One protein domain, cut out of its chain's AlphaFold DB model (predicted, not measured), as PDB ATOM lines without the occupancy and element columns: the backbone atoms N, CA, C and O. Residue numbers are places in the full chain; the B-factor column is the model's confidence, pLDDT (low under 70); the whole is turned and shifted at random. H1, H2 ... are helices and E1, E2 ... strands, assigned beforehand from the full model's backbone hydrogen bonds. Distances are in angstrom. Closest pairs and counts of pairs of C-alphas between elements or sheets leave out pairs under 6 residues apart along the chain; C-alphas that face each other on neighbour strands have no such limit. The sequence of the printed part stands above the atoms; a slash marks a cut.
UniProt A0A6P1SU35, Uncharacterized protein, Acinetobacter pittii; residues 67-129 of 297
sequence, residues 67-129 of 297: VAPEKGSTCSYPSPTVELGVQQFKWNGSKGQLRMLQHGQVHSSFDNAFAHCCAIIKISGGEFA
ATOM      1  N   VAL A  67       9.013  34.941 -41.254       82.19
ATOM      2  CA  VAL A  67       8.387  34.181 -40.169       82.19
ATOM      3  C   VAL A  67       9.418  33.948 -39.077       82.19
ATOM      4  O   VAL A  67      10.592  33.720 -39.367       82.19
ATOM      5  N   ALA A  68       8.980  34.026 -37.820       84.00
ATOM      6  CA  ALA A  68       9.852  33.797 -36.680       84.00
ATOM      7  C   ALA A  68      10.407  32.359 -36.721       84.00
ATOM      8  O   ALA A  68       9.611  31.416 -36.754       84.00
ATOM      9  N   PRO A  69      11.739  32.177 -36.715       84.06
ATOM     10  CA  PRO A  69      12.337  30.850 -36.678       84.06
ATOM     11  C   PRO A  69      12.100  30.164 -35.324       84.06
ATOM     12  O   PRO A  69      11.689  30.787 -34.339       84.06
ATOM     13  N   GLU A  70      12.357  28.858 -35.263       84.44
ATOM     14  CA  GLU A  70      12.172  28.081 -34.037       84.44
ATOM     15  C   GLU A  70      13.118  28.564 -32.929       84.44
ATOM     16  O   GLU A  70      14.274  28.926 -33.173       84.44
ATOM     17  N   LYS A  71      12.635  28.571 -31.683       85.12
ATOM     18  CA  LYS A  71      13.431  29.002 -30.528       85.12
ATOM     19  C   LYS A  71      14.664  28.101 -30.373       85.12
ATOM     20  O   LYS A  71      14.531  26.893 -30.241       85.12
ATOM     21  N   GLY A  72      15.853  28.698 -30.356       83.00
ATOM     22  CA  GLY A  72      17.144  28.001 -30.321       83.00
ATOM     23  C   GLY A  72      17.822  27.840 -31.688       83.00
ATOM     24  O   GLY A  72      18.989  27.436 -31.740       83.00
ATOM     25  N   SER A  73      17.149  28.211 -32.783       84.44
ATOM     26  CA  SER A  73      17.752  28.231 -34.122       84.44
ATOM     27  C   SER A  73      18.910  29.227 -34.189       84.44
ATOM     28  O   SER A  73      18.854  30.294 -33.573       84.44
ATOM     29  N   THR A  74      19.971  28.882 -34.922       87.88
ATOM     30  CA  THR A  74      21.030  29.843 -35.262       87.88
ATOM     31  C   THR A  74      20.533  30.718 -36.408       87.88
ATOM     32  O   THR A  74      20.106  30.200 -37.437       87.88
ATOM     33  N   CYS A  75      20.571  32.032 -36.226       89.81
ATOM     34  CA  CYS A  75      20.230  33.014 -37.249       89.81
ATOM     35  C   CYS A  75      21.368  34.021 -37.396       89.81
ATOM     36  O   CYS A  75      22.159  34.217 -36.472       89.81
ATOM     37  N   SER A  76      21.410  34.684 -38.542       90.56
ATOM     38  CA  SER A  76      22.421  35.681 -38.887       90.56
ATOM     39  C   SER A  76      21.741  36.996 -39.244       90.56
ATOM     40  O   SER A  76      20.615  36.994 -39.743       90.56
ATOM     41  N   TYR A  77      22.397  38.126 -39.002       90.94
ATOM     42  CA  TYR A  77      21.915  39.427 -39.466       90.94
ATOM     43  C   TYR A  77      23.070  40.294 -39.982       90.94
ATOM     44  O   TYR A  77      24.202  40.130 -39.508       90.94
ATOM     45  N   PRO A  78      22.812  41.188 -40.957       90.94
ATOM     46  CA  PRO A  78      23.836  42.060 -41.508       90.94
ATOM     47  C   PRO A  78      24.204  43.129 -40.477       90.94
ATOM     48  O   PRO A  78      23.340  43.848 -39.970       90.94
ATOM     49  N   SER A  79      25.490  43.234 -40.171       89.56
ATOM     50  CA  SER A  79      26.035  44.225 -39.252       89.56
ATOM     51  C   SER A  79      27.349  44.766 -39.819       89.56
ATOM     52  O   SER A  79      28.407  44.183 -39.573       89.56
ATOM     53  N   PRO A  80      27.307  45.889 -40.565       86.12
ATOM     54  CA  PRO A  80      28.489  46.483 -41.199       86.12
ATOM     55  C   PRO A  80      29.590  46.911 -40.219       86.12
ATOM     56  O   PRO A  80      30.699  47.222 -40.634       86.12
ATOM     57  N   THR A  81      29.286  46.970 -38.921       83.75
ATOM     58  CA  THR A  81      30.228  47.363 -37.865       83.75
ATOM     59  C   THR A  81      31.088  46.208 -37.348       83.75
ATOM     60  O   THR A  81      31.979  46.438 -36.537       83.75
ATOM     61  N   VAL A  82      30.786  44.968 -37.739       84.69
ATOM     62  CA  VAL A  82      31.518  43.762 -37.323       84.69
ATOM     63  C   VAL A  82      32.506  43.375 -38.425       84.69
ATOM     64  O   VAL A  82      32.204  43.560 -39.598       84.69
ATOM     65  N   GLU A  83      33.658  42.809 -38.057       76.19
ATOM     66  CA  GLU A  83      34.775  42.460 -38.959       76.19
ATOM     67  C   GLU A  83      34.343  41.709 -40.232       76.19
ATOM     68  O   GLU A  83      34.761  42.051 -41.333       76.19
ATOM     69  N   LEU A  84      33.428  40.742 -40.104       79.12
ATOM     70  CA  LEU A  84      32.920  39.950 -41.233       79.12
ATOM     71  C   LEU A  84      31.584  40.461 -41.804       79.12
ATOM     72  O   LEU A  84      30.933  39.758 -42.573       79.12
ATOM     73  N   GLY A  85      31.110  41.636 -41.381       83.25
ATOM     74  CA  GLY A  85      29.838  42.222 -41.825       83.25
ATOM     75  C   GLY A  85      28.575  41.481 -41.357       83.25
ATOM     76  O   GLY A  85      27.455  41.883 -41.673       83.25
ATOM     77  N   VAL A  86      28.710  40.391 -40.601       89.62
ATOM     78  CA  VAL A  86      27.594  39.533 -40.183       89.62
ATOM     79  C   VAL A  86      27.757  39.149 -38.727       89.62
ATOM     80  O   VAL A  86      28.838  38.762 -38.288       89.62
ATOM     81  N   GLN A  87      26.653  39.177 -37.987       89.69
ATOM     82  CA  GLN A  87      26.608  38.642 -36.636       89.69
ATOM     83  C   GLN A  87      25.612  37.488 -36.541       89.69
ATOM     84  O   GLN A  87      24.459  37.594 -36.965       89.69
ATOM     85  N   GLN A  88      26.068  36.383 -35.954       91.19
ATOM     86  CA  GLN A  88      25.252  35.207 -35.675       91.19
ATOM     87  C   GLN A  88      24.709  35.256 -34.245       91.19
ATOM     88  O   GLN A  88      25.369  35.737 -33.323       91.19
ATOM     89  N   PHE A  89      23.498  34.748 -34.046       89.44
ATOM     90  CA  PHE A  89      22.851  34.701 -32.742       89.44
ATOM     91  C   PHE A  89      21.873  33.530 -32.645       89.44
ATOM     92  O   PHE A  89      21.428  32.961 -33.642       89.44
ATOM     93  N   LYS A  90      21.508  33.177 -31.411       92.00
ATOM     94  CA  LYS A  90      20.459  32.193 -31.137       92.00
ATOM     95  C   LYS A  90      19.105  32.880 -31.016       92.00
ATOM     96  O   LYS A  90      18.932  33.802 -30.210       92.00
ATOM     97  N   TRP A  91      18.141  32.423 -31.809       90.88
ATOM     98  CA  TRP A  91      16.787  32.955 -31.784       90.88
ATOM     99  C   TRP A  91      16.107  32.623 -30.453       90.88
ATOM    100  O   TRP A  91      15.916  31.460 -30.102       90.88
ATOM    101  N   ASN A  92      15.741  33.646 -29.693       89.69
ATOM    102  CA  ASN A  92      15.042  33.528 -28.416       89.69
ATOM    103  C   ASN A  92      13.675  34.230 -28.417       89.69
ATOM    104  O   ASN A  92      12.940  34.100 -27.436       89.69
ATOM    105  N   GLY A  93      13.335  34.944 -29.497       88.31
ATOM    106  CA  GLY A  93      12.072  35.672 -29.638       88.31
ATOM    107  C   GLY A  93      11.988  36.943 -28.788       88.31
ATOM    108  O   GLY A  93      10.894  37.428 -28.509       88.31
ATOM    109  N   SER A  94      13.123  37.485 -28.336       91.06
ATOM    110  CA  SER A  94      13.153  38.756 -27.605       91.06
ATOM    111  C   SER A  94      12.587  39.905 -28.446       91.06
ATOM    112  O   SER A  94      12.619  39.885 -29.676       91.06
ATOM    113  N   LYS A  95      12.112  40.968 -27.779       91.44
ATOM    114  CA  LYS A  95      11.559  42.155 -28.460       91.44
ATOM    115  C   LYS A  95      12.524  42.756 -29.491       91.44
ATOM    116  O   LYS A  95      12.070  43.241 -30.519       91.44
ATOM    117  N   GLY A  96      13.833  42.722 -29.227       89.38
ATOM    118  CA  GLY A  96      14.854  43.188 -30.171       89.38
ATOM    119  C   GLY A  96      14.922  42.324 -31.432       89.38
ATOM    120  O   GLY A  96      14.860  42.851 -32.537       89.38
ATOM    121  N   GLN A  97      14.944  41.000 -31.272       91.06
ATOM    122  CA  GLN A  97      14.969  40.057 -32.395       91.06
ATOM    123  C   GLN A  97      13.681  40.101 -33.226       91.06
ATOM    124  O   GLN A  97      13.731  40.024 -34.451       91.06
ATOM    125  N   LEU A  98      12.526  40.297 -32.580       89.94
ATOM    126  CA  LEU A  98      11.261  40.504 -33.286       89.94
ATOM    127  C   LEU A  98      11.281  41.775 -34.145       89.94
ATOM    128  O   LEU A  98      10.792  41.737 -35.268       89.94
ATOM    129  N   ARG A  99      11.887  42.875 -33.669       90.38
ATOM    130  CA  ARG A  99      12.072  44.082 -34.498       90.38
ATOM    131  C   ARG A  99      12.997  43.823 -35.681       90.38
ATOM    132  O   ARG A  99      12.680  44.237 -36.785       90.38
ATOM    133  N   MET A 100      14.105  43.111 -35.471       88.56
ATOM    134  CA  MET A 100      15.006  42.739 -36.569       88.56
ATOM    135  C   MET A 100      14.279  41.922 -37.641       88.56
ATOM    136  O   MET A 100      14.471  42.159 -38.830       88.56
ATOM    137  N   LEU A 101      13.416  40.986 -37.227       89.44
ATOM    138  CA  LEU A 101      12.591  40.198 -38.142       89.44
ATOM    139  C   LEU A 101      11.603  41.088 -38.903       89.44
ATOM    140  O   LEU A 101      11.519  41.009 -40.123       89.44
ATOM    141  N   GLN A 102      10.909  41.986 -38.198       87.06
ATOM    142  CA  GLN A 102       9.987  42.953 -38.805       87.06
ATOM    143  C   GLN A 102      10.680  43.892 -39.802       87.06
ATOM    144  O   GLN A 102      10.063  44.305 -40.777       87.06
ATOM    145  N   HIS A 103      11.952  44.215 -39.571       88.44
ATOM    146  CA  HIS A 103      12.755  45.055 -40.459       88.44
ATOM    147  C   HIS A 103      13.441  44.267 -41.587       88.44
ATOM    148  O   HIS A 103      14.209  44.853 -42.344       88.44
ATOM    149  N   GLY A 104      13.220  42.951 -41.695       87.88
ATOM    150  CA  GLY A 104      13.842  42.131 -42.735       87.88
ATOM    151  C   GLY A 104      15.362  42.007 -42.591       87.88
ATOM    152  O   GLY A 104      16.077  41.949 -43.583       87.88
ATOM    153  N   GLN A 105      15.883  41.987 -41.364       89.06
ATOM    154  CA  GLN A 105      17.325  41.851 -41.113       89.06
ATOM    155  C   GLN A 105      17.735  40.421 -40.748       89.06
ATOM    156  O   GLN A 105      18.920  40.121 -40.664       89.06
ATOM    157  N   VAL A 106      16.779  39.527 -40.499       90.62
ATOM    158  CA  VAL A 106      17.067  38.175 -40.006       90.62
ATOM    159  C   VAL A 106      17.193  37.208 -41.173       90.62
ATOM    160  O   VAL A 106      16.277  37.071 -41.977       90.62
ATOM    161  N   HIS A 107      18.300  36.478 -41.211       88.50
ATOM    162  CA  HIS A 107      18.605  35.456 -42.206       88.50
ATOM    163  C   HIS A 107      18.854  34.105 -41.542       88.50
ATOM    164  O   HIS A 107      19.323  34.022 -40.405       88.50
ATOM    165  N   SER A 108      18.571  33.027 -42.272       83.25
ATOM    166  CA  SER A 108      18.842  31.659 -41.816       83.25
ATOM    167  C   SER A 108      20.287  31.206 -42.033       83.25
ATOM    168  O   SER A 108      20.690  30.214 -41.440       83.25
ATOM    169  N   SER A 109      21.040  31.878 -42.910       82.25
ATOM    170  CA  SER A 109      22.426  31.532 -43.252       82.25
ATOM    171  C   SER A 109      23.347  32.737 -43.085       82.25
ATOM    172  O   SER A 109      22.910  33.882 -43.224       82.25
ATOM    173  N   PHE A 110      24.621  32.461 -42.803       83.56
ATOM    174  CA  PHE A 110      25.692  33.452 -42.835       83.56
ATOM    175  C   PHE A 110      25.805  34.098 -44.218       83.56
ATOM    176  O   PHE A 110      25.725  35.318 -44.299       83.56
ATOM    177  N   ASP A 111      25.863  33.303 -45.290       80.75
ATOM    178  CA  ASP A 111      26.062  33.809 -46.658       80.75
ATOM    179  C   ASP A 111      24.936  34.752 -47.100       80.75
ATOM    180  O   ASP A 111      25.175  35.790 -47.712       80.75
ATOM    181  N   ASN A 112      23.696  34.445 -46.706       85.19
ATOM    182  CA  ASN A 112      22.540  35.291 -47.002       85.19
ATOM    183  C   ASN A 112      22.642  36.652 -46.294       85.19
ATOM    184  O   ASN A 112      22.399  37.696 -46.902       85.19
ATOM    185  N   ALA A 113      23.021  36.648 -45.010       85.94
ATOM    186  CA  ALA A 113      23.246  37.881 -44.258       85.94
ATOM    187  C   ALA A 113      24.461  38.656 -44.779       85.94
ATOM    188  O   ALA A 113      24.440  39.886 -44.776       85.94
ATOM    189  N   PHE A 114      25.490  37.949 -45.245       86.94
ATOM    190  CA  PHE A 114      26.700  38.527 -45.814       86.94
ATOM    191  C   PHE A 114      26.392  39.268 -47.114       86.94
ATOM    192  O   PHE A 114      26.693  40.455 -47.217       86.94
ATOM    193  N   ALA A 115      25.670  38.632 -48.043       84.88
ATOM    194  CA  ALA A 115      25.196  39.274 -49.269       84.88
ATOM    195  C   ALA A 115      24.350  40.527 -48.973       84.88
ATOM    196  O   ALA A 115      24.542  41.576 -49.591       84.88
ATOM    197  N   HIS A 116      23.465  40.456 -47.972       89.75
ATOM    198  CA  HIS A 116      22.676  41.609 -47.534       89.75
ATOM    199  C   HIS A 116      23.577  42.731 -46.987       89.75
ATOM    200  O   HIS A 116      23.393  43.896 -47.339       89.75
ATOM    201  N   CYS A 117      24.586  42.406 -46.174       88.25
ATOM    202  CA  CYS A 117      25.536  43.395 -45.665       88.25
ATOM    203  C   CYS A 117      26.337  44.054 -46.794       88.25
ATOM    204  O   CYS A 117      26.480  45.277 -46.807       88.25
ATOM    205  N   CYS A 118      26.819  43.269 -47.760       86.31
ATOM    206  CA  CYS A 118      27.532  43.788 -48.922       86.31
ATOM    207  C   CYS A 118      26.673  44.794 -49.702       86.31
ATOM    208  O   CYS A 118      27.152  45.881 -50.036       86.31
ATOM    209  N   ALA A 119      25.395  44.473 -49.915       87.56
ATOM    210  CA  ALA A 119      24.461  45.379 -50.570       87.56
ATOM    211  C   ALA A 119      24.235  46.674 -49.766       87.56
ATOM    212  O   ALA A 119      24.274  47.756 -50.349       87.56
ATOM    213  N   ILE A 120      24.076  46.593 -48.434       89.00
ATOM    214  CA  ILE A 120      23.942  47.776 -47.557       89.00
ATOM    215  C   ILE A 120      25.172  48.687 -47.655       89.00
ATOM    216  O   ILE A 120      25.028  49.907 -47.761       89.00
ATOM    217  N   ILE A 121      26.380  48.118 -47.617       87.12
ATOM    218  CA  ILE A 121      27.625  48.895 -47.693       87.12
ATOM    219  C   ILE A 121      27.700  49.620 -49.038       87.12
ATOM    220  O   ILE A 121      27.918  50.832 -49.073       87.12
ATOM    221  N   LYS A 122      27.453  48.905 -50.140       87.19
ATOM    222  CA  LYS A 122      27.576  49.467 -51.489       87.19
ATOM    223  C   LYS A 122      26.509  50.500 -51.809       87.19
ATOM    224  O   LYS A 122      26.850  51.557 -52.333       87.19
ATOM    225  N   ILE A 123      25.249  50.254 -51.447       89.19
ATOM    226  CA  ILE A 123      24.175  51.227 -51.688       89.19
ATOM    227  C   ILE A 123      24.365  52.511 -50.869       89.19
ATOM    228  O   ILE A 123      23.945  53.582 -51.294       89.19
ATOM    229  N   SER A 124      25.049  52.418 -49.724       86.25
ATOM    230  CA  SER A 124      25.409  53.575 -48.895       86.25
ATOM    231  C   SER A 124      26.643  54.334 -49.411       86.25
ATOM    232  O   SER A 124      27.058  55.303 -48.782       86.25
ATOM    233  N   GLY A 125      27.248  53.901 -50.526       83.44
ATOM    234  CA  GLY A 125      28.475  54.482 -51.080       83.44
ATOM    235  C   GLY A 125      29.751  54.092 -50.326       83.44
ATOM    236  O   GLY A 125      30.778  54.743 -50.489       83.44
ATOM    237  N   GLY A 126      29.687  53.062 -49.479       85.56
ATOM    238  CA  GLY A 126      30.825  52.556 -48.719       85.56
ATOM    239  C   GLY A 126      31.691  51.571 -49.507       85.56
ATOM    240  O   GLY A 126      31.276  50.970 -50.504       85.56
ATOM    241  N   GLU A 127      32.907  51.364 -49.014       84.88
ATOM    242  CA  GLU A 127      33.847  50.371 -49.533       84.88
ATOM    243  C   GLU A 127      33.925  49.152 -48.608       84.88
ATOM    244  O   GLU A 127      33.639  49.231 -47.414       84.88
ATOM    245  N   PHE A 128      34.279  47.998 -49.176       84.12
ATOM    246  CA  PHE A 128      34.455  46.779 -48.396       84.12
ATOM    247  C   PHE A 128      35.797  46.818 -47.669       84.12
ATOM    248  O   PHE A 128      36.820  47.122 -48.278       84.12
ATOM    249  N   ALA A 129      35.790  46.466 -46.384       82.12
ATOM    250  CA  ALA A 129      37.016  46.247 -45.627       82.12
ATOM    251  C   ALA A 129      37.799  45.044 -46.187       82.12
ATOM    252  O   ALA A 129      37.218  44.147 -46.807       82.12
TER     253      ALA A 129
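AT A GLANCE: This is residues 67 to 129 of the 297 residues of an uncharacterized protein of Acinetobacter pittii (UniProt A0A6P1SU35). Look for a small hairpin of two strands, E1 and E2, with one longer helix, H2, packed along it; a shorter helix, H1, is set off to the side, apart from E1 and H2. The 63 printed residues hold E1, E2, H1 and H2 in that order, with E1 and E2 antiparallel and the class mixed, helices and strands. The whole is compact, with a radius of gyration of the C-alphas of 11.8 A, yet elongated, spanning 35 by 18 by 16 A.

HOW THE PARTS SIT: Begin at E1, residues 74 to 78, and E2, residues 86 to 90: they form a hairpin at 150 degrees between directions, and N 75 is 2.9 A from O 89, within hydrogen-bond range, as is N 87 with O 77, at 3.0 A. H1, residues 95 to 102, is apart from E1, but only just, at 8.2 A between closest C-alphas. Look next at H2, residues 110 to 123: its closest C-alpha pair with E1 is Pro 78 and Cys 117, 4.7 A, and with E2 Val 86 and Phe 114, 5.8 A. H1 and H2 are apart. In both helices every O i to N i+4 pair is within hydrogen-bond range.

IN THESE COORDINATES: Find C-alpha 74 at (21.030, 29.843, -35.262); from there E1 runs 14.0 A to C-alpha 78. E2 covers 13.7 A and H1 10.5 A. H2 runs 19.9 A, ending at C-alpha 123, (24.175, 51.227, -51.688).

THE WHOLE: The C-alphas farthest apart, those of Lys 71 and Gly 125, are 36.0 A apart. The printed part has no cut. The link from E2 to H1 is tight, and no link is long. Mean pLDDT of the printed part is 86.9; no printed residue is under 70.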